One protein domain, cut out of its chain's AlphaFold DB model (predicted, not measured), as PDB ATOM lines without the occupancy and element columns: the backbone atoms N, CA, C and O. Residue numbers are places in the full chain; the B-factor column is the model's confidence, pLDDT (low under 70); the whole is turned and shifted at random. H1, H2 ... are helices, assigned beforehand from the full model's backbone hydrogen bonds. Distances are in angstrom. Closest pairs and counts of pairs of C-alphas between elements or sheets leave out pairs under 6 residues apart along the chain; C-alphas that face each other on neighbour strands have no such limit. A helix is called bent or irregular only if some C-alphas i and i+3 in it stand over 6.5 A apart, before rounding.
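This is residues 66 to 196 of the 322 residues of the protein "Homeobox domain-containing protein" of Nadsonia fulvescens var. elongata DSM 6958 (UniProt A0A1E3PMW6). The domain is a long, thin rod whose backbone is one very long helix, H3, running along nearly its whole length. H1 and H2, running opposite ways, lie beside the first half of H3, and H4 folds back along its last part; the contacts between the helices are few, and a stretch of H3, residues 144 to 149, stands free between the two groups. The printed part has 131 residues with four named helices, in the order H1, H2, H3, H4, and no named strand; the class is all helix. The whole is extended, with a radius of gyration of the C-alphas of 25.4 A, and spans 84 by 19 by 19 A.

H1, residues 66 to 90, and H2, residues 95 to 109, form a helical hairpin. They only just touch, with 3 pairs of C-alphas within 8 A, made by residues 85 to 89 of H1 and residue 98 of H2 alone. The closest C-alphas are those of Gly 88 and Ile 98, 7.0 A apart, and the tilt is a shallow 8 degrees, opposite ways. H3, residues 119 to 169, is near H1, with 18 pairs of C-alphas within 10 A. H3 is also near H2, with 7 such pairs, the closest at 8.1 A. H4, residues 176 to 194, is close to H3 but not clearly touching it, with the C-alphas of Cys 154 and Thr 193 closest at 7.1 A; the tilt is a shallow 11 degrees, opposite ways. H4 is apart from H1 and from H2. In H1, H3 and H4 every O i to N i+4 pair is within hydrogen-bond range; in H2 it is 9 of 11.

H1 begins at C-alpha 66, at (64.818, -71.457, 5.478), and measures 35.9 A from first to last C-alpha. H2 measures 20.8 A; it is only just irregular, with C-alphas 104 and 107 at 6.6 A. H3 is the longest helix, 51 residues and 75.6 A, from C-alpha 119 at (49.911, -79.785, 7.746) to C-alpha 169 at (5.939, -19.592, -4.915). H4 measures 26.8 A and ends at C-alpha 194, at (26.603, -36.240, -9.884).

The two C-alphas farthest apart, those of Glu 66 and Pro 172, are 84.2 A from each other. The printed part has no cut. The link from H1 to H2 is tight, with 4 residues; those from H2 to H3, with 9, and from H3 to H4, with 6, are short. Residues 169 to 178, of which 176 to 178 belong to H4, stand free. The mean pLDDT of the printed part is 72.9; 33 residues are under 70, among them residues 105 to 117, 172 to 174 and 192 to 196.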
ATOM      1  N   GLU A  66      65.390 -72.049   6.692       75.38
ATOM      2  CA  GLU A  66      64.818 -71.457   5.478       75.38
ATOM      3  C   GLU A  66      63.288 -71.408   5.545       75.38
ATOM      4  O   GLU A  66      62.700 -70.376   5.233       75.38
ATOM      5  N   LEU A  67      62.652 -72.459   6.068       65.75
ATOM      6  CA  LEU A  67      61.206 -72.507   6.309       65.75
ATOM      7  C   LEU A  67      60.736 -71.418   7.279       65.75
ATOM      8  O   LEU A  67      59.756 -70.726   7.007       65.75
ATOM      9  N   SER A  68      61.441 -71.206   8.395       71.56
ATOM     10  CA  SER A  68      61.086 -70.132   9.332       71.56
ATOM     11  C   SER A  68      61.260 -68.742   8.716       71.56
ATOM     12  O   SER A  68      60.423 -67.865   8.936       71.56
ATOM     13  N   LYS A  69      62.290 -68.547   7.882       79.19
ATOM     14  CA  LYS A  69      62.495 -67.304   7.127       79.19
ATOM     15  C   LYS A  69      61.353 -67.050   6.137       79.19
ATOM     16  O   LYS A  69      60.815 -65.945   6.125       79.19
ATOM     17  N   LEU A  70      60.938 -68.073   5.389       74.44
ATOM     18  CA  LEU A  70      59.848 -67.990   4.412       74.44
ATOM     19  C   LEU A  70      58.496 -67.711   5.092       74.44
ATOM     20  O   LEU A  70      57.740 -66.856   4.636       74.44
ATOM     21  N   ARG A  71      58.228 -68.325   6.254       70.00
ATOM     22  CA  ARG A  71      57.038 -68.023   7.077       70.00
ATOM     23  C   ARG A  71      57.003 -66.569   7.550       70.00
ATOM     24  O   ARG A  71      55.960 -65.923   7.473       70.00
ATOM     25  N   ILE A  72      58.132 -66.038   8.026       73.81
ATOM     26  CA  ILE A  72      58.235 -64.635   8.458       73.81
ATOM     27  C   ILE A  72      58.002 -63.687   7.277       73.81
ATOM     28  O   ILE A  72      57.340 -62.663   7.433       73.81
ATOM     29  N   GLU A  73      58.529 -64.016   6.101       75.44
ATOM     30  CA  GLU A  73      58.357 -63.216   4.888       75.44
ATOM     31  C   GLU A  73      56.899 -63.218   4.402       75.44
ATOM     32  O   GLU A  73      56.343 -62.156   4.119       75.44
ATOM     33  N   MET A  74      56.233 -64.376   4.439       73.00
ATOM     34  CA  MET A  74      54.809 -64.504   4.122       73.00
ATOM     35  C   MET A  74      53.929 -63.695   5.086       73.00
ATOM     36  O   MET A  74      53.027 -62.977   4.652       73.00
ATOM     37  N   LEU A  75      54.201 -63.755   6.394       71.19
ATOM     38  CA  LEU A  75      53.459 -62.977   7.396       71.19
ATOM     39  C   LEU A  75      53.680 -61.467   7.238       71.19
ATOM     40  O   LEU A  75      52.731 -60.694   7.371       71.19
ATOM     41  N   LYS A  76      54.906 -61.037   6.911       74.25
ATOM     42  CA  LYS A  76      55.212 -59.629   6.617       74.25
ATOM     43  C   LYS A  76      54.470 -59.136   5.378       74.25
ATOM     44  O   LYS A  76      53.846 -58.082   5.448       74.25
ATOM     45  N   SER A  77      54.482 -59.911   4.293       77.25
ATOM     46  CA  SER A  77      53.766 -59.579   3.056       77.25
ATOM     47  C   SER A  77      52.256 -59.460   3.298       77.25
ATOM     48  O   SER A  77      51.644 -58.449   2.954       77.25
ATOM     49  N   SER A  78      51.664 -60.428   4.008       70.75
ATOM     50  CA  SER A  78      50.249 -60.392   4.394       70.75
ATOM     51  C   SER A  78      49.914 -59.170   5.257       70.75
ATOM     52  O   SER A  78      48.939 -58.471   4.986       70.75
ATOM     53  N   SER A  79      50.737 -58.857   6.263       73.44
ATOM     54  CA  SER A  79      50.553 -57.671   7.112       73.44
ATOM     55  C   SER A  79      50.634 -56.365   6.314       73.44
ATOM     56  O   SER A  79      49.812 -55.467   6.504       73.44
ATOM     57  N   GLU A  80      51.571 -56.263   5.371       77.69
ATOM     58  CA  GLU A  80      51.725 -55.087   4.517       77.69
ATOM     59  C   GLU A  80      50.526 -54.901   3.574       77.69
ATOM     60  O   GLU A  80      50.026 -53.782   3.418       77.69
ATOM     61  N   ILE A  81      50.018 -55.991   2.992       77.12
ATOM     62  CA  ILE A  81      48.802 -55.994   2.167       77.12
ATOM     63  C   ILE A  81      47.602 -55.508   2.982       77.12
ATOM     64  O   ILE A  81      46.868 -54.622   2.531       77.12
ATOM     65  N   LEU A  82      47.429 -56.035   4.197       71.75
ATOM     66  CA  LEU A  82      46.355 -55.638   5.105       71.75
ATOM     67  C   LEU A  82      46.438 -54.156   5.473       71.75
ATOM     68  O   LEU A  82      45.432 -53.450   5.405       71.75
ATOM     69  N   MET A  83      47.633 -53.655   5.791       72.00
ATOM     70  CA  MET A  83      47.857 -52.240   6.093       72.00
ATOM     71  C   MET A  83      47.597 -51.338   4.884       72.00
ATOM     72  O   MET A  83      47.006 -50.266   5.021       72.00
ATOM     73  N   LYS A  84      47.985 -51.754   3.675       74.81
ATOM     74  CA  LYS A  84      47.704 -51.003   2.442       74.81
ATOM     75  C   LYS A  84      46.209 -50.967   2.125       74.81
ATOM     76  O   LYS A  84      45.703 -49.910   1.743       74.81
ATOM     77  N   LEU A  85      45.496 -52.075   2.338       70.12
ATOM     78  CA  LEU A  85      44.041 -52.150   2.190       70.12
ATOM     79  C   LEU A  85      43.330 -51.233   3.185       70.12
ATOM     80  O   LEU A  85      42.541 -50.384   2.769       70.12
ATOM     81  N   THR A  86      43.640 -51.342   4.478       66.94
ATOM     82  CA  THR A  86      43.025 -50.498   5.515       66.94
ATOM     83  C   THR A  86      43.327 -49.021   5.282       66.94
ATOM     84  O   THR A  86      42.412 -48.202   5.296       66.94
ATOM     85  N   THR A  87      44.571 -48.672   4.945       72.00
ATOM     86  CA  THR A  87      44.962 -47.289   4.624       72.00
ATOM     87  C   THR A  87      44.267 -46.777   3.356       72.00
ATOM     88  O   THR A  87      43.840 -45.625   3.303       72.00
ATOM     89  N   GLY A  88      44.102 -47.615   2.325       70.62
ATOM     90  CA  GLY A  88      43.372 -47.268   1.101       70.62
ATOM     91  C   GLY A  88      41.884 -47.005   1.341       70.62
ATOM     92  O   GLY A  88      41.337 -46.035   0.808       70.62
ATOM     93  N   ILE A  89      41.257 -47.823   2.190       67.25
ATOM     94  CA  ILE A  89      39.865 -47.662   2.629       67.25
ATOM     95  C   ILE A  89      39.707 -46.370   3.441       67.25
ATOM     96  O   ILE A  89      38.808 -45.575   3.156       67.25
ATOM     97  N   LEU A  90      40.596 -46.129   4.411       65.56
ATOM     98  CA  LEU A  90      40.569 -44.938   5.268       65.56
ATOM     99  C   LEU A  90      40.796 -43.643   4.477       65.56
ATOM    100  O   LEU A  90      40.123 -42.644   4.724       65.56
ATOM    101  N   ASN A  91      41.671 -43.676   3.471       71.56
ATOM    102  CA  ASN A  91      41.980 -42.520   2.626       71.56
ATOM    103  C   ASN A  91      40.953 -42.267   1.511       71.56
ATOM    104  O   ASN A  91      41.216 -41.478   0.605       71.56
ATOM    105  N   ASN A  92      39.778 -42.905   1.559       63.31
ATOM    106  CA  ASN A  92      38.705 -42.733   0.576       63.31
ATOM    107  C   ASN A  92      39.137 -42.993  -0.877       63.31
ATOM    108  O   ASN A  92      38.554 -42.407  -1.795       63.31
ATOM    109  N   LYS A  93      40.114 -43.879  -1.120       71.19
ATOM    110  CA  LYS A  93      40.441 -44.263  -2.498       71.19
ATOM    111  C   LYS A  93      39.216 -44.882  -3.173       71.19
ATOM    112  O   LYS A  93      38.340 -45.458  -2.519       71.19
ATOM    113  N   SER A  94      39.132 -44.707  -4.490       72.75
ATOM    114  CA  SER A  94      38.024 -45.247  -5.270       72.75
ATOM    115  C   SER A  94      37.981 -46.774  -5.151       72.75
ATOM    116  O   SER A  94      39.016 -47.433  -5.033       72.75
ATOM    117  N   LEU A  95      36.774 -47.339  -5.167       63.28
ATOM    118  CA  LEU A  95      36.560 -48.782  -5.046       63.28
ATOM    119  C   LEU A  95      37.261 -49.551  -6.184       63.28
ATOM    120  O   LEU A  95      37.757 -50.649  -5.959       63.28
ATOM    121  N   SER A  96      37.405 -48.933  -7.362       62.16
ATOM    122  CA  SER A  96      38.189 -49.473  -8.478       62.16
ATOM    123  C   SER A  96      39.683 -49.580  -8.160       62.16
ATOM    124  O   SER A  96      40.298 -50.574  -8.522       62.16
ATOM    125  N   THR A  97      40.268 -48.631  -7.421       70.81
ATOM    126  CA  THR A  97      41.667 -48.725  -6.960       70.81
ATOM    127  C   THR A  97      41.862 -49.873  -5.967       70.81
ATOM    128  O   THR A  97      42.886 -50.547  -5.996       70.81
ATOM    129  N   ILE A  98      40.876 -50.107  -5.095       66.25
ATOM    130  CA  ILE A  98      40.906 -51.203  -4.117       66.25
ATOM    131  C   ILE A  98      40.763 -52.558  -4.829       66.25
ATOM    132  O   ILE A  98      41.497 -53.492  -4.518       66.25
ATOM    133  N   LEU A  99      39.868 -52.658  -5.818       63.62
ATOM    134  CA  LEU A  99      39.693 -53.871  -6.623       63.62
ATOM    135  C   LEU A  99      40.896 -54.169  -7.527       63.62
ATOM    136  O   LEU A  99      41.300 -55.322  -7.616       63.62
ATOM    137  N   ALA A 100      41.496 -53.155  -8.158       70.75
ATOM    138  CA  ALA A 100      42.722 -53.321  -8.940       70.75
ATOM    139  C   ALA A 100      43.863 -53.871  -8.069       70.75
ATOM    140  O   ALA A 100      44.515 -54.835  -8.448       70.75
ATOM    141  N   PHE A 101      44.016 -53.342  -6.851       68.75
ATOM    142  CA  PHE A 101      44.996 -53.841  -5.886       68.75
ATOM    143  C   PHE A 101      44.730 -55.297  -5.472       68.75
ATOM    144  O   PHE A 101      45.653 -56.105  -5.432       68.75
ATOM    145  N   MET A 102      43.471 -55.659  -5.207       66.25
ATOM    146  CA  MET A 102      43.092 -57.045  -4.896       66.25
ATOM    147  C   MET A 102      43.399 -58.004  -6.058       66.25
ATOM    148  O   MET A 102      43.866 -59.118  -5.825       66.25
ATOM    149  N   ASN A 103      43.183 -57.566  -7.303       66.94
ATOM    150  CA  ASN A 103      43.494 -58.352  -8.498       66.94
ATOM    151  C   ASN A 103      45.004 -58.524  -8.714       66.94
ATOM    152  O   ASN A 103      45.418 -59.615  -9.090       66.94
ATOM    153  N   ASP A 104      45.820 -57.511  -8.411       72.06
ATOM    154  CA  ASP A 104      47.289 -57.606  -8.460       72.06
ATOM    155  C   ASP A 104      47.856 -58.546  -7.378       72.06
ATOM    156  O   ASP A 104      48.910 -59.159  -7.549       72.06
ATOM    157  N   ILE A 105      47.145 -58.692  -6.257       66.38
ATOM    158  CA  ILE A 105      47.519 -59.593  -5.160       66.38
ATOM    159  C   ILE A 105      47.099 -61.044  -5.438       66.38
ATOM    160  O   ILE A 105      47.794 -61.976  -5.030       66.38
ATOM    161  N   SER A 106      45.996 -61.253  -6.161       63.28
ATOM    162  CA  SER A 106      45.464 -62.585  -6.464       63.28
ATOM    163  C   SER A 106      46.473 -63.570  -7.086       63.28
ATOM    164  O   SER A 106      46.474 -64.715  -6.635       63.28
ATOM    165  N   PRO A 107      47.328 -63.208  -8.066       62.84
ATOM    166  CA  PRO A 107      48.314 -64.139  -8.619       62.84
ATOM    167  C   PRO A 107      49.437 -64.482  -7.629       62.84
ATOM    168  O   PRO A 107      49.953 -65.593  -7.666       62.84
ATOM    169  N   ASN A 108      49.767 -63.591  -6.688       59.66
ATOM    170  CA  ASN A 108      50.777 -63.861  -5.655       59.66
ATOM    171  C   ASN A 108      50.257 -64.782  -4.535       59.66
ATOM    172  O   ASN A 108      51.045 -65.448  -3.870       59.66
ATOM    173  N   LEU A 109      48.934 -64.852  -4.340       57.84
ATOM    174  CA  LEU A 109      48.280 -65.834  -3.463       57.84
ATOM    175  C   LEU A 109      48.102 -67.203  -4.131       57.84
ATOM    176  O   LEU A 109      47.889 -68.186  -3.432       57.84
ATOM    177  N   GLN A 110      48.224 -67.304  -5.460       55.91
ATOM    178  CA  GLN A 110      48.247 -68.583  -6.179       55.91
ATOM    179  C   GLN A 110      49.615 -69.278  -6.070       55.91
ATOM    180  O   GLN A 110      50.115 -69.843  -7.041       55.91
ATOM    181  N   MET A 111      50.226 -69.283  -4.880       56.12
ATOM    182  CA  MET A 111      51.194 -70.330  -4.565       56.12
ATOM    183  C   MET A 111      50.431 -71.649  -4.673       56.12
ATOM    184  O   MET A 111      49.512 -71.923  -3.901       56.12
ATOM    185  N   THR A 112      50.727 -72.403  -5.728       51.38
ATOM    186  CA  THR A 112      50.035 -73.641  -6.068       51.38
ATOM    187  C   THR A 112      50.069 -74.579  -4.863       51.38
ATOM    188  O   THR A 112      51.113 -74.733  -4.228       51.38
ATOM    189  N   GLU A 113      48.939 -75.231  -4.556       53.72
ATOM    190  CA  GLU A 113      48.769 -76.185  -3.437       53.72
ATOM    191  C   GLU A 113      49.849 -77.286  -3.366       53.72
ATOM    192  O   GLU A 113      49.954 -78.013  -2.382       53.72
ATOM    193  N   THR A 114      50.678 -77.400  -4.401       56.53
ATOM    194  CA  THR A 114      51.788 -78.331  -4.569       56.53
ATOM    195  C   THR A 114      53.003 -78.082  -3.666       56.53
ATOM    196  O   THR A 114      53.902 -78.917  -3.671       56.53
ATOM    197  N   HIS A 115      53.076 -76.975  -2.914       58.69
ATOM    198  CA  HIS A 115      54.281 -76.606  -2.145       58.69
ATOM    199  C   HIS A 115      54.117 -76.522  -0.621       58.69
ATOM    200  O   HIS A 115      55.024 -76.042   0.056       58.69
ATOM    201  N   PHE A 116      53.015 -77.012  -0.051       67.00
ATOM    202  CA  PHE A 116      52.908 -77.110   1.408       67.00
ATOM    203  C   PHE A 116      53.718 -78.304   1.924       67.00
ATOM    204  O   PHE A 116      53.431 -79.450   1.572       67.00
ATOM    205  N   TYR A 117      54.729 -78.047   2.758       69.31
ATOM    206  CA  TYR A 117      55.615 -79.092   3.282       69.31
ATOM    207  C   TYR A 117      55.098 -79.698   4.594       69.31
ATOM    208  O   TYR A 117      55.509 -80.804   4.952       69.31
ATOM    209  N   SER A 118      54.182 -79.025   5.305       83.06
ATOM    210  CA  SER A 118      53.534 -79.572   6.504       83.06
ATOM    211  C   SER A 118      52.051 -79.206   6.629       83.06
ATOM    212  O   SER A 118      51.566 -78.223   6.069       83.06
ATOM    213  N   TYR A 119      51.320 -80.013   7.406       81.69
ATOM    214  CA  TYR A 119      49.911 -79.785   7.746       81.69
ATOM    215  C   TYR A 119      49.689 -78.436   8.460       81.69
ATOM    216  O   TYR A 119      48.711 -77.744   8.198       81.69
ATOM    217  N   GLU A 120      50.638 -78.017   9.299       79.12
ATOM    218  CA  GLU A 120      50.571 -76.757  10.055       79.12
ATOM    219  C   GLU A 120      50.638 -75.525   9.136       79.12
ATOM    220  O   GLU A 120      50.033 -74.494   9.424       79.12
ATOM    221  N   GLU A 121      51.353 -75.621   8.011       73.88
ATOM    222  CA  GLU A 121      51.429 -74.541   7.017       73.88
ATOM    223  C   GLU A 121      50.116 -74.375   6.270       73.88
ATOM    224  O   GLU A 121      49.710 -73.249   5.981       73.88
ATOM    225  N   ARG A 122      49.430 -75.494   6.020       78.81
ATOM    226  CA  ARG A 122      48.099 -75.487   5.426       78.81
ATOM    227  C   ARG A 122      47.083 -74.835   6.359       78.81
ATOM    228  O   ARG A 122      46.358 -73.953   5.915       78.81
ATOM    229  N   GLU A 123      47.082 -75.184   7.648       80.44
ATOM    230  CA  GLU A 123      46.185 -74.552   8.629       80.44
ATOM    231  C   GLU A 123      46.429 -73.041   8.757       80.44
ATOM    232  O   GLU A 123      45.477 -72.260   8.815       80.44
ATOM    233  N   LEU A 124      47.694 -72.604   8.763       78.00
ATOM    234  CA  LEU A 124      48.024 -71.178   8.810       78.00
ATOM    235  C   LEU A 124      47.553 -70.445   7.544       78.00
ATOM    236  O   LEU A 124      46.998 -69.350   7.639       78.00
ATOM    237  N   TYR A 125      47.756 -71.044   6.369       79.25
ATOM    238  CA  TYR A 125      47.299 -70.491   5.095       79.25
ATOM    239  C   TYR A 125      45.769 -70.390   5.030       79.25
ATOM    240  O   TYR A 125      45.235 -69.334   4.681       79.25
ATOM    241  N   ASP A 126      45.060 -71.437   5.453       79.50
ATOM    242  CA  ASP A 126      43.599 -71.449   5.532       79.50
ATOM    243  C   ASP A 126      43.082 -70.364   6.488       79.50
ATOM    244  O   ASP A 126      42.106 -69.673   6.178       79.50
ATOM    245  N   HIS A 127      43.771 -70.139   7.612       79.69
ATOM    246  CA  HIS A 127      43.431 -69.060   8.538       79.69
ATOM    247  C   HIS A 127      43.618 -67.669   7.913       79.69
ATOM    248  O   HIS A 127      42.738 -66.814   8.030       79.69
ATOM    249  N   VAL A 128      44.724 -67.436   7.198       78.06
ATOM    250  CA  VAL A 128      44.967 -66.168   6.485       78.06
ATOM    251  C   VAL A 128      43.913 -65.944   5.399       78.06
ATOM    252  O   VAL A 128      43.349 -64.852   5.301       78.06
ATOM    253  N   LEU A 129      43.566 -66.977   4.623       78.56
ATOM    254  CA  LEU A 129      42.488 -66.897   3.636       78.56
ATOM    255  C   LEU A 129      41.136 -66.579   4.279       78.56
ATOM    256  O   LEU A 129      40.360 -65.795   3.726       78.56
ATOM    257  N   GLN A 130      40.842 -67.157   5.445       82.44
ATOM    258  CA  GLN A 130      39.622 -66.860   6.189       82.44
ATOM    259  C   GLN A 130      39.569 -65.389   6.623       82.44
ATOM    260  O   GLN A 130      38.534 -64.746   6.441       82.44
ATOM    261  N   GLN A 131      40.677 -64.833   7.121       80.19
ATOM    262  CA  GLN A 131      40.764 -63.412   7.481       80.19
ATOM    263  C   GLN A 131      40.580 -62.499   6.260       80.19
ATOM    264  O   GLN A 131      39.826 -61.527   6.322       80.19
ATOM    265  N   ILE A 132      41.201 -62.832   5.123       79.25
ATOM    266  CA  ILE A 132      41.027 -62.086   3.867       79.25
ATOM    267  C   ILE A 132      39.554 -62.099   3.427       79.25
ATOM    268  O   ILE A 132      39.021 -61.060   3.034       79.25
ATOM    269  N   ARG A 133      38.864 -63.243   3.536       79.56
ATOM    270  CA  ARG A 133      37.427 -63.341   3.220       79.56
ATOM    271  C   ARG A 133      36.577 -62.463   4.134       79.56
ATOM    272  O   ARG A 133      35.744 -61.714   3.628       79.56
ATOM    273  N   GLN A 134      36.815 -62.509   5.444       80.56
ATOM    274  CA  GLN A 134      36.103 -61.667   6.412       80.56
ATOM    275  C   GLN A 134      36.295 -60.174   6.115       80.56
ATOM    276  O   GLN A 134      35.338 -59.402   6.132       80.56
ATOM    277  N   LEU A 135      37.514 -59.761   5.767       80.00
ATOM    278  CA  LEU A 135      37.782 -58.383   5.357       80.00
ATOM    279  C   LEU A 135      37.065 -58.010   4.058       80.00
ATOM    280  O   LEU A 135      36.537 -56.904   3.954       80.00
ATOM    281  N   GLY A 136      36.991 -58.929   3.091       81.50
ATOM    282  CA  GLY A 136      36.197 -58.751   1.877       81.50
ATOM    283  C   GLY A 136      34.721 -58.473   2.177       81.50
ATOM    284  O   GLY A 136      34.146 -57.539   1.615       81.50
ATOM    285  N   GLU A 137      34.122 -59.217   3.109       78.88
ATOM    286  CA  GLU A 137      32.737 -58.998   3.552       78.88
ATOM    287  C   GLU A 137      32.554 -57.614   4.195       78.88
ATOM    288  O   GLU A 137      31.649 -56.868   3.806       78.88
ATOM    289  N   ILE A 138      33.465 -57.210   5.089       80.69
ATOM    290  CA  ILE A 138      33.443 -55.882   5.730       80.69
ATOM    291  C   ILE A 138      33.545 -54.761   4.683       80.69
ATOM    292  O   ILE A 138      32.822 -53.764   4.757       80.69
ATOM    293  N   ILE A 139      34.408 -54.908   3.673       79.00
ATOM    294  CA  ILE A 139      34.562 -53.921   2.594       79.00
ATOM    295  C   ILE A 139      33.262 -53.773   1.792       79.00
ATOM    296  O   ILE A 139      32.861 -52.648   1.465       79.00
ATOM    297  N   VAL A 140      32.578 -54.880   1.491       77.19
ATOM    298  CA  VAL A 140      31.283 -54.863   0.791       77.19
ATOM    299  C   VAL A 140      30.218 -54.159   1.635       77.19
ATOM    300  O   VAL A 140      29.486 -53.306   1.118       77.19
ATOM    301  N   GLU A 141      30.155 -54.437   2.939       78.94
ATOM    302  CA  GLU A 141      29.225 -53.763   3.849       78.94
ATOM    303  C   GLU A 141      29.489 -52.257   3.954       78.94
ATOM    304  O   GLU A 141      28.558 -51.454   3.822       78.94
ATOM    305  N   LEU A 142      30.752 -51.849   4.110       78.31
ATOM    306  CA  LEU A 142      31.146 -50.439   4.141       78.31
ATOM    307  C   LEU A 142      30.793 -49.726   2.830       78.31
ATOM    308  O   LEU A 142      30.307 -48.594   2.845       78.31
ATOM    309  N   SER A 143      30.978 -50.392   1.693       76.88
ATOM    310  CA  SER A 143      30.621 -49.852   0.377       76.88
ATOM    311  C   SER A 143      29.106 -49.654   0.243       76.88
ATOM    312  O   SER A 143      28.649 -48.586  -0.173       76.88
ATOM    313  N   SER A 144      28.313 -50.631   0.696       80.75
ATOM    314  CA  SER A 144      26.849 -50.529   0.783       80.75
ATOM    315  C   SER A 144      26.406 -49.383   1.699       80.75
ATOM    316  O   SER A 144      25.492 -48.619   1.372       80.75
ATOM    317  N   PHE A 145      27.085 -49.198   2.833       79.88
ATOM    318  CA  PHE A 145      26.821 -48.099   3.756       79.88
ATOM    319  C   PHE A 145      27.130 -46.727   3.136       79.88
ATOM    320  O   PHE A 145      26.299 -45.818   3.216       79.88
ATOM    321  N   ARG A 146      28.264 -46.581   2.436       76.56
ATOM    322  CA  ARG A 146      28.602 -45.348   1.700       76.56
ATOM    323  C   ARG A 146      27.542 -45.009   0.653       76.56
ATOM    324  O   ARG A 146      27.117 -43.855   0.581       76.56
ATOM    325  N   TYR A 147      27.055 -46.003  -0.093       76.06
ATOM    326  CA  TYR A 147      25.970 -45.817  -1.058       76.06
ATOM    327  C   TYR A 147      24.672 -45.335  -0.389       76.06
ATOM    328  O   TYR A 147      24.032 -44.395  -0.864       76.06
ATOM    329  N   LYS A 148      24.301 -45.910   0.764       80.06
ATOM    330  CA  LYS A 148      23.130 -45.461   1.540       80.06
ATOM    331  C   LYS A 148      23.273 -44.014   2.012       80.06
ATOM    332  O   LYS A 148      22.312 -43.256   1.896       80.06
ATOM    333  N   ILE A 149      24.451 -43.612   2.497       77.56
ATOM    334  CA  ILE A 149      24.722 -42.220   2.889       77.56
ATOM    335  C   ILE A 149      24.602 -41.282   1.687       77.56
ATOM    336  O   ILE A 149      23.955 -40.242   1.801       77.56
ATOM    337  N   ALA A 150      25.192 -41.634   0.543       74.31
ATOM    338  CA  ALA A 150      25.094 -40.827  -0.671       74.31
ATOM    339  C   ALA A 150      23.629 -40.651  -1.105       74.31
ATOM    340  O   ALA A 150      23.175 -39.527  -1.307       74.31
ATOM    341  N   ASN A 151      22.852 -41.737  -1.122       77.19
ATOM    342  CA  ASN A 151      21.423 -41.700  -1.434       77.19
ATOM    343  C   ASN A 151      20.636 -40.819  -0.441       77.19
ATOM    344  O   ASN A 151      19.803 -40.009  -0.844       77.19
ATOM    345  N   MET A 152      20.928 -40.917   0.861       82.00
ATOM    346  CA  MET A 152      20.317 -40.045   1.868       82.00
ATOM    347  C   MET A 152      20.657 -38.569   1.630       82.00
ATOM    348  O   MET A 152      19.751 -37.740   1.652       82.00
ATOM    349  N   LYS A 153      21.920 -38.235   1.332       75.88
ATOM    350  CA  LYS A 153      22.329 -36.861   0.993       75.88
ATOM    351  C   LYS A 153      21.574 -36.325  -0.225       75.88
ATOM    352  O   LYS A 153      21.080 -35.203  -0.169       75.88
ATOM    353  N   CYS A 154      21.412 -37.130  -1.278       71.44
ATOM    354  CA  CYS A 154      20.630 -36.743  -2.455       71.44
ATOM    355  C   CYS A 154      19.154 -36.495  -2.109       71.44
ATOM    356  O   CYS A 154      18.584 -35.495  -2.541       71.44
ATOM    357  N   LYS A 155      18.536 -37.346  -1.278       79.00
ATOM    358  CA  LYS A 155      17.155 -37.138  -0.809       79.00
ATOM    359  C   LYS A 155      17.007 -35.856   0.006       79.00
ATOM    360  O   LYS A 155      16.058 -35.111  -0.218       79.00
ATOM    361  N   PHE A 156      17.939 -35.577   0.916       78.88
ATOM    362  CA  PHE A 156      17.938 -34.330   1.682       78.88
ATOM    363  C   PHE A 156      18.103 -33.106   0.780       78.88
ATOM    364  O   PHE A 156      17.359 -32.142   0.939       78.88
ATOM    365  N   ALA A 157      19.011 -33.157  -0.198       74.06
ATOM    366  CA  ALA A 157      19.184 -32.084  -1.173       74.06
ATOM    367  C   ALA A 157      17.911 -31.849  -2.004       74.06
ATOM    368  O   ALA A 157      17.523 -30.701  -2.221       74.06
ATOM    369  N   LEU A 158      17.216 -32.918  -2.409       73.75
ATOM    370  CA  LEU A 158      15.952 -32.829  -3.142       73.75
ATOM    371  C   LEU A 158      14.832 -32.214  -2.289       73.75
ATOM    372  O   LEU A 158      14.114 -31.337  -2.761       73.75
ATOM    373  N   ILE A 159      14.700 -32.636  -1.027       81.69
ATOM    374  CA  ILE A 159      13.714 -32.075  -0.088       81.69
ATOM    375  C   ILE A 159      14.005 -30.593   0.174       81.69
ATOM    376  O   ILE A 159      13.094 -29.774   0.101       81.69
ATOM    377  N   ALA A 160      15.268 -30.237   0.428       77.38
ATOM    378  CA  ALA A 160      15.679 -28.852   0.626       77.38
ATOM    379  C   ALA A 160      15.374 -27.991  -0.609       77.38
ATOM    380  O   ALA A 160      14.828 -26.901  -0.474       77.38
ATOM    381  N   SER A 161      15.646 -28.517  -1.808       74.31
ATOM    382  CA  SER A 161      15.329 -27.844  -3.073       74.31
ATOM    383  C   SER A 161      13.823 -27.641  -3.249       74.31
ATOM    384  O   SER A 161      13.393 -26.550  -3.603       74.31
ATOM    385  N   LYS A 162      13.004 -28.657  -2.942       78.94
ATOM    386  CA  LYS A 162      11.539 -28.559  -3.017       78.94
ATOM    387  C   LYS A 162      10.985 -27.519  -2.042       78.94
ATOM    388  O   LYS A 162      10.143 -26.718  -2.430       78.94
ATOM    389  N   ASN A 163      11.464 -27.519  -0.800       80.06
ATOM    390  CA  ASN A 163      11.045 -26.540   0.206       80.06
ATOM    391  C   ASN A 163      11.430 -25.116  -0.201       80.06
ATOM    392  O   ASN A 163      10.645 -24.196  -0.004       80.06
ATOM    393  N   LEU A 164      12.608 -24.947  -0.806       77.69
ATOM    394  CA  LEU A 164      13.042 -23.661  -1.335       77.69
ATOM    395  C   LEU A 164      12.126 -23.192  -2.471       77.69
ATOM    396  O   LEU A 164      11.712 -22.043  -2.454       77.69
ATOM    397  N   CYS A 165      11.737 -24.071  -3.401       73.94
ATOM    398  CA  CYS A 165      10.769 -23.725  -4.450       73.94
ATOM    399  C   CYS A 165       9.411 -23.290  -3.880       73.94
ATOM    400  O   CYS A 165       8.893 -22.259  -4.293       73.94
ATOM    401  N   LEU A 166       8.870 -24.018  -2.897       81.75
ATOM    402  CA  LEU A 166       7.589 -23.668  -2.265       81.75
ATOM    403  C   LEU A 166       7.642 -22.297  -1.571       81.75
ATOM    404  O   LEU A 166       6.723 -21.498  -1.704       81.75
ATOM    405  N   GLN A 167       8.750 -21.979  -0.894       78.12
ATOM    406  CA  GLN A 167       8.949 -20.658  -0.285       78.12
ATOM    407  C   GLN A 167       9.024 -19.519  -1.312       78.12
ATOM    408  O   GLN A 167       8.731 -18.370  -0.975       78.12
ATOM    409  N   LEU A 168       9.451 -19.815  -2.543       73.12
ATOM    410  CA  LEU A 168       9.514 -18.837  -3.628       73.12
ATOM    411  C   LEU A 168       8.140 -18.643  -4.289       73.12
ATOM    412  O   LEU A 168       7.816 -17.518  -4.651       73.12
ATOM    413  N   GLU A 169       7.315 -19.691  -4.395       76.25
ATOM    414  CA  GLU A 169       5.939 -19.592  -4.915       76.25
ATOM    415  C   GLU A 169       5.039 -18.701  -4.041       76.25
ATOM    416  O   GLU A 169       4.214 -17.955  -4.562       76.25
ATOM    417  N   GLU A 170       5.234 -18.705  -2.720       80.25
ATOM    418  CA  GLU A 170       4.444 -17.886  -1.788       80.25
ATOM    419  C   GLU A 170       4.811 -16.387  -1.799       80.25
ATOM    420  O   GLU A 170       4.116 -15.573  -1.184       80.25
ATOM    421  N   ARG A 171       5.885 -15.977  -2.493       72.69
ATOM    422  CA  ARG A 171       6.323 -14.570  -2.572       72.69
ATOM    423  C   ARG A 171       6.364 -14.087  -4.027       72.69
ATOM    424  O   ARG A 171       7.406 -14.203  -4.668       72.69
ATOM    425  N   PRO A 172       5.301 -13.442  -4.545       60.47
ATOM    426  CA  PRO A 172       5.180 -13.091  -5.966       60.47
ATOM    427  C   PRO A 172       6.095 -11.938  -6.440       60.47
ATOM    428  O   PRO A 172       5.905 -11.411  -7.530       60.47
ATOM    429  N   ILE A 173       7.099 -11.530  -5.655       60.69
ATOM    430  CA  ILE A 173       8.025 -10.437  -5.995       60.69
ATOM    431  C   ILE A 173       9.461 -10.918  -5.788       60.69
ATOM    432  O   ILE A 173      10.165 -10.503  -4.864       60.69
ATOM    433  N   ILE A 174       9.901 -11.855  -6.621       60.78
ATOM    434  CA  ILE A 174      11.305 -12.256  -6.669       60.78
ATOM    435  C   ILE A 174      11.860 -11.787  -8.007       60.78
ATOM    436  O   ILE A 174      11.534 -12.325  -9.058       60.78
ATOM    437  N   ASP A 175      12.685 -10.747  -7.925       78.12
ATOM    438  CA  ASP A 175      13.524 -10.219  -9.000       78.12
ATOM    439  C   ASP A 175      14.200 -11.370  -9.779       78.12
ATOM    440  O   ASP A 175      14.783 -12.282  -9.181       78.12
ATOM    441  N   GLU A 176      14.106 -11.339 -11.112       80.38
ATOM    442  CA  GLU A 176      14.591 -12.363 -12.051       80.38
ATOM    443  C   GLU A 176      16.055 -12.761 -11.783       80.38
ATOM    444  O   GLU A 176      16.460 -13.920 -11.929       80.38
ATOM    445  N   SER A 177      16.847 -11.801 -11.309       81.06
ATOM    446  CA  SER A 177      18.241 -11.988 -10.919       81.06
ATOM    447  C   SER A 177      18.421 -12.977  -9.750       81.06
ATOM    448  O   SER A 177      19.336 -13.804  -9.778       81.06
ATOM    449  N   LYS A 178      17.517 -12.994  -8.763       77.25
ATOM    450  CA  LYS A 178      17.559 -13.934  -7.623       77.25
ATOM    451  C   LYS A 178      17.187 -15.356  -8.037       77.25
ATOM    452  O   LYS A 178      17.821 -16.306  -7.576       77.25
ATOM    453  N   SER A 179      16.221 -15.503  -8.947       75.94
ATOM    454  CA  SER A 179      15.832 -16.806  -9.504       75.94
ATOM    455  C   SER A 179      16.993 -17.461 -10.268       75.94
ATOM    456  O   SER A 179      17.314 -18.628 -10.041       75.94
ATOM    457  N   LYS A 180      17.732 -16.683 -11.075       79.69
ATOM    458  CA  LYS A 180      18.935 -17.162 -11.786       79.69
ATOM    459  C   LYS A 180      20.049 -17.610 -10.834       79.69
ATOM    460  O   LYS A 180      20.670 -18.649 -11.068       79.69
ATOM    461  N   ILE A 181      20.286 -16.879  -9.740       83.12
ATOM    462  CA  ILE A 181      21.282 -17.265  -8.726       83.12
ATOM    463  C   ILE A 181      20.879 -18.584  -8.063       83.12
ATOM    464  O   ILE A 181      21.703 -19.497  -7.988       83.12
ATOM    465  N   LEU A 182      19.617 -18.718  -7.652       77.69
ATOM    466  CA  LEU A 182      19.090 -19.935  -7.033       77.69
ATOM    467  C   LEU A 182      19.195 -21.146  -7.962       77.69
ATOM    468  O   LEU A 182      19.718 -22.180  -7.545       77.69
ATOM    469  N   LEU A 183      18.809 -21.001  -9.233       78.50
ATOM    470  CA  LEU A 183      18.946 -22.058 -10.235       78.50
ATOM    471  C   LEU A 183      20.419 -22.457 -10.430       78.50
ATOM    472  O   LEU A 183      20.741 -23.641 -10.493       78.50
ATOM    473  N   SER A 184      21.338 -21.482 -10.450       82.44
ATOM    474  CA  SER A 184      22.777 -21.749 -10.575       82.44
ATOM    475  C   SER A 184      23.348 -22.506  -9.368       82.44
ATOM    476  O   SER A 184      24.200 -23.381  -9.535       82.44
ATOM    477  N   VAL A 185      22.866 -22.204  -8.156       79.50
ATOM    478  CA  VAL A 185      23.251 -22.901  -6.922       79.50
ATOM    479  C   VAL A 185      22.701 -24.323  -6.939       79.50
ATOM    480  O   VAL A 185      23.447 -25.257  -6.650       79.50
ATOM    481  N   LEU A 186      21.449 -24.510  -7.361       76.56
ATOM    482  CA  LEU A 186      20.817 -25.825  -7.480       76.56
ATOM    483  C   LEU A 186      21.535 -26.707  -8.511       76.56
ATOM    484  O   LEU A 186      21.872 -27.849  -8.212       76.56
ATOM    485  N   ILE A 187      21.870 -26.160  -9.684       78.38
ATOM    486  CA  ILE A 187      22.639 -26.859 -10.726       78.38
ATOM    487  C   ILE A 187      24.049 -27.208 -10.229       78.38
ATOM    488  O   ILE A 187      24.523 -28.316 -10.474       78.38
ATOM    489  N   LYS A 188      24.727 -26.308  -9.502       78.12
ATOM    490  CA  LYS A 188      26.049 -26.593  -8.910       78.12
ATOM    491  C   LYS A 188      25.981 -27.668  -7.824       78.12
ATOM    492  O   LYS A 188      26.893 -28.489  -7.741       78.12
ATOM    493  N   LEU A 189      24.929 -27.678  -7.006       70.81
ATOM    494  CA  LEU A 189      24.704 -28.713  -5.996       70.81
ATOM    495  C   LEU A 189      24.406 -30.066  -6.652       70.81
ATOM    496  O   LEU A 189      25.007 -31.060  -6.258       70.81
ATOM    497  N   LEU A 190      23.572 -30.088  -7.695       70.94
ATOM    498  CA  LEU A 190      23.258 -31.294  -8.463       70.94
ATOM    499  C   LEU A 190      24.482 -31.852  -9.204       70.94
ATOM    500  O   LEU A 190      24.728 -33.057  -9.141       70.94
ATOM    501  N   LYS A 191      25.303 -30.996  -9.830       75.06
ATOM    502  CA  LYS A 191      26.571 -31.413 -10.458       75.06
ATOM    503  C   LYS A 191      27.547 -31.993  -9.438       75.06
ATOM    504  O   LYS A 191      28.015 -33.107  -9.618       75.06
ATOM    505  N   ARG A 192      27.742 -31.340  -8.286       66.31
ATOM    506  CA  ARG A 192      28.604 -31.878  -7.215       66.31
ATOM    507  C   ARG A 192      28.131 -33.216  -6.645       66.31
ATOM    508  O   ARG A 192      28.954 -33.976  -6.146       66.31
ATOM    509  N   THR A 193      26.830 -33.508  -6.683       56.84
ATOM    510  CA  THR A 193      26.303 -34.829  -6.300       56.84
ATOM    511  C   THR A 193      26.399 -35.866  -7.421       56.84
ATOM    512  O   THR A 193      26.459 -37.054  -7.125       56.84
ATOM    513  N   SER A 194      26.429 -35.419  -8.679       55.56
ATOM    514  CA  SER A 194      26.603 -36.240  -9.884       55.56
ATOM    515  C   SER A 194      28.062 -36.642 -10.116       55.56
ATOM    516  O   SER A 194      28.308 -37.732 -10.615       55.56
ATOM    517  N   ASP A 195      29.020 -35.796  -9.730       50.78
ATOM    518  CA  ASP A 195      30.460 -36.014  -9.940       50.78
ATOM    519  C   ASP A 195      31.098 -36.967  -8.898       50.78
ATOM    520  O   ASP A 195      32.318 -37.132  -8.849       50.78
ATOM    521  N   GLY A 196      30.296 -37.619  -8.044       53.97
ATOM    522  CA  GLY A 196      30.753 -38.834  -7.361       53.97
ATOM    523  C   GLY A 196      31.086 -39.889  -8.420       53.97
ATOM    524  O   GLY A 196      30.385 -39.920  -9.424       53.97
TER     525      GLY A 196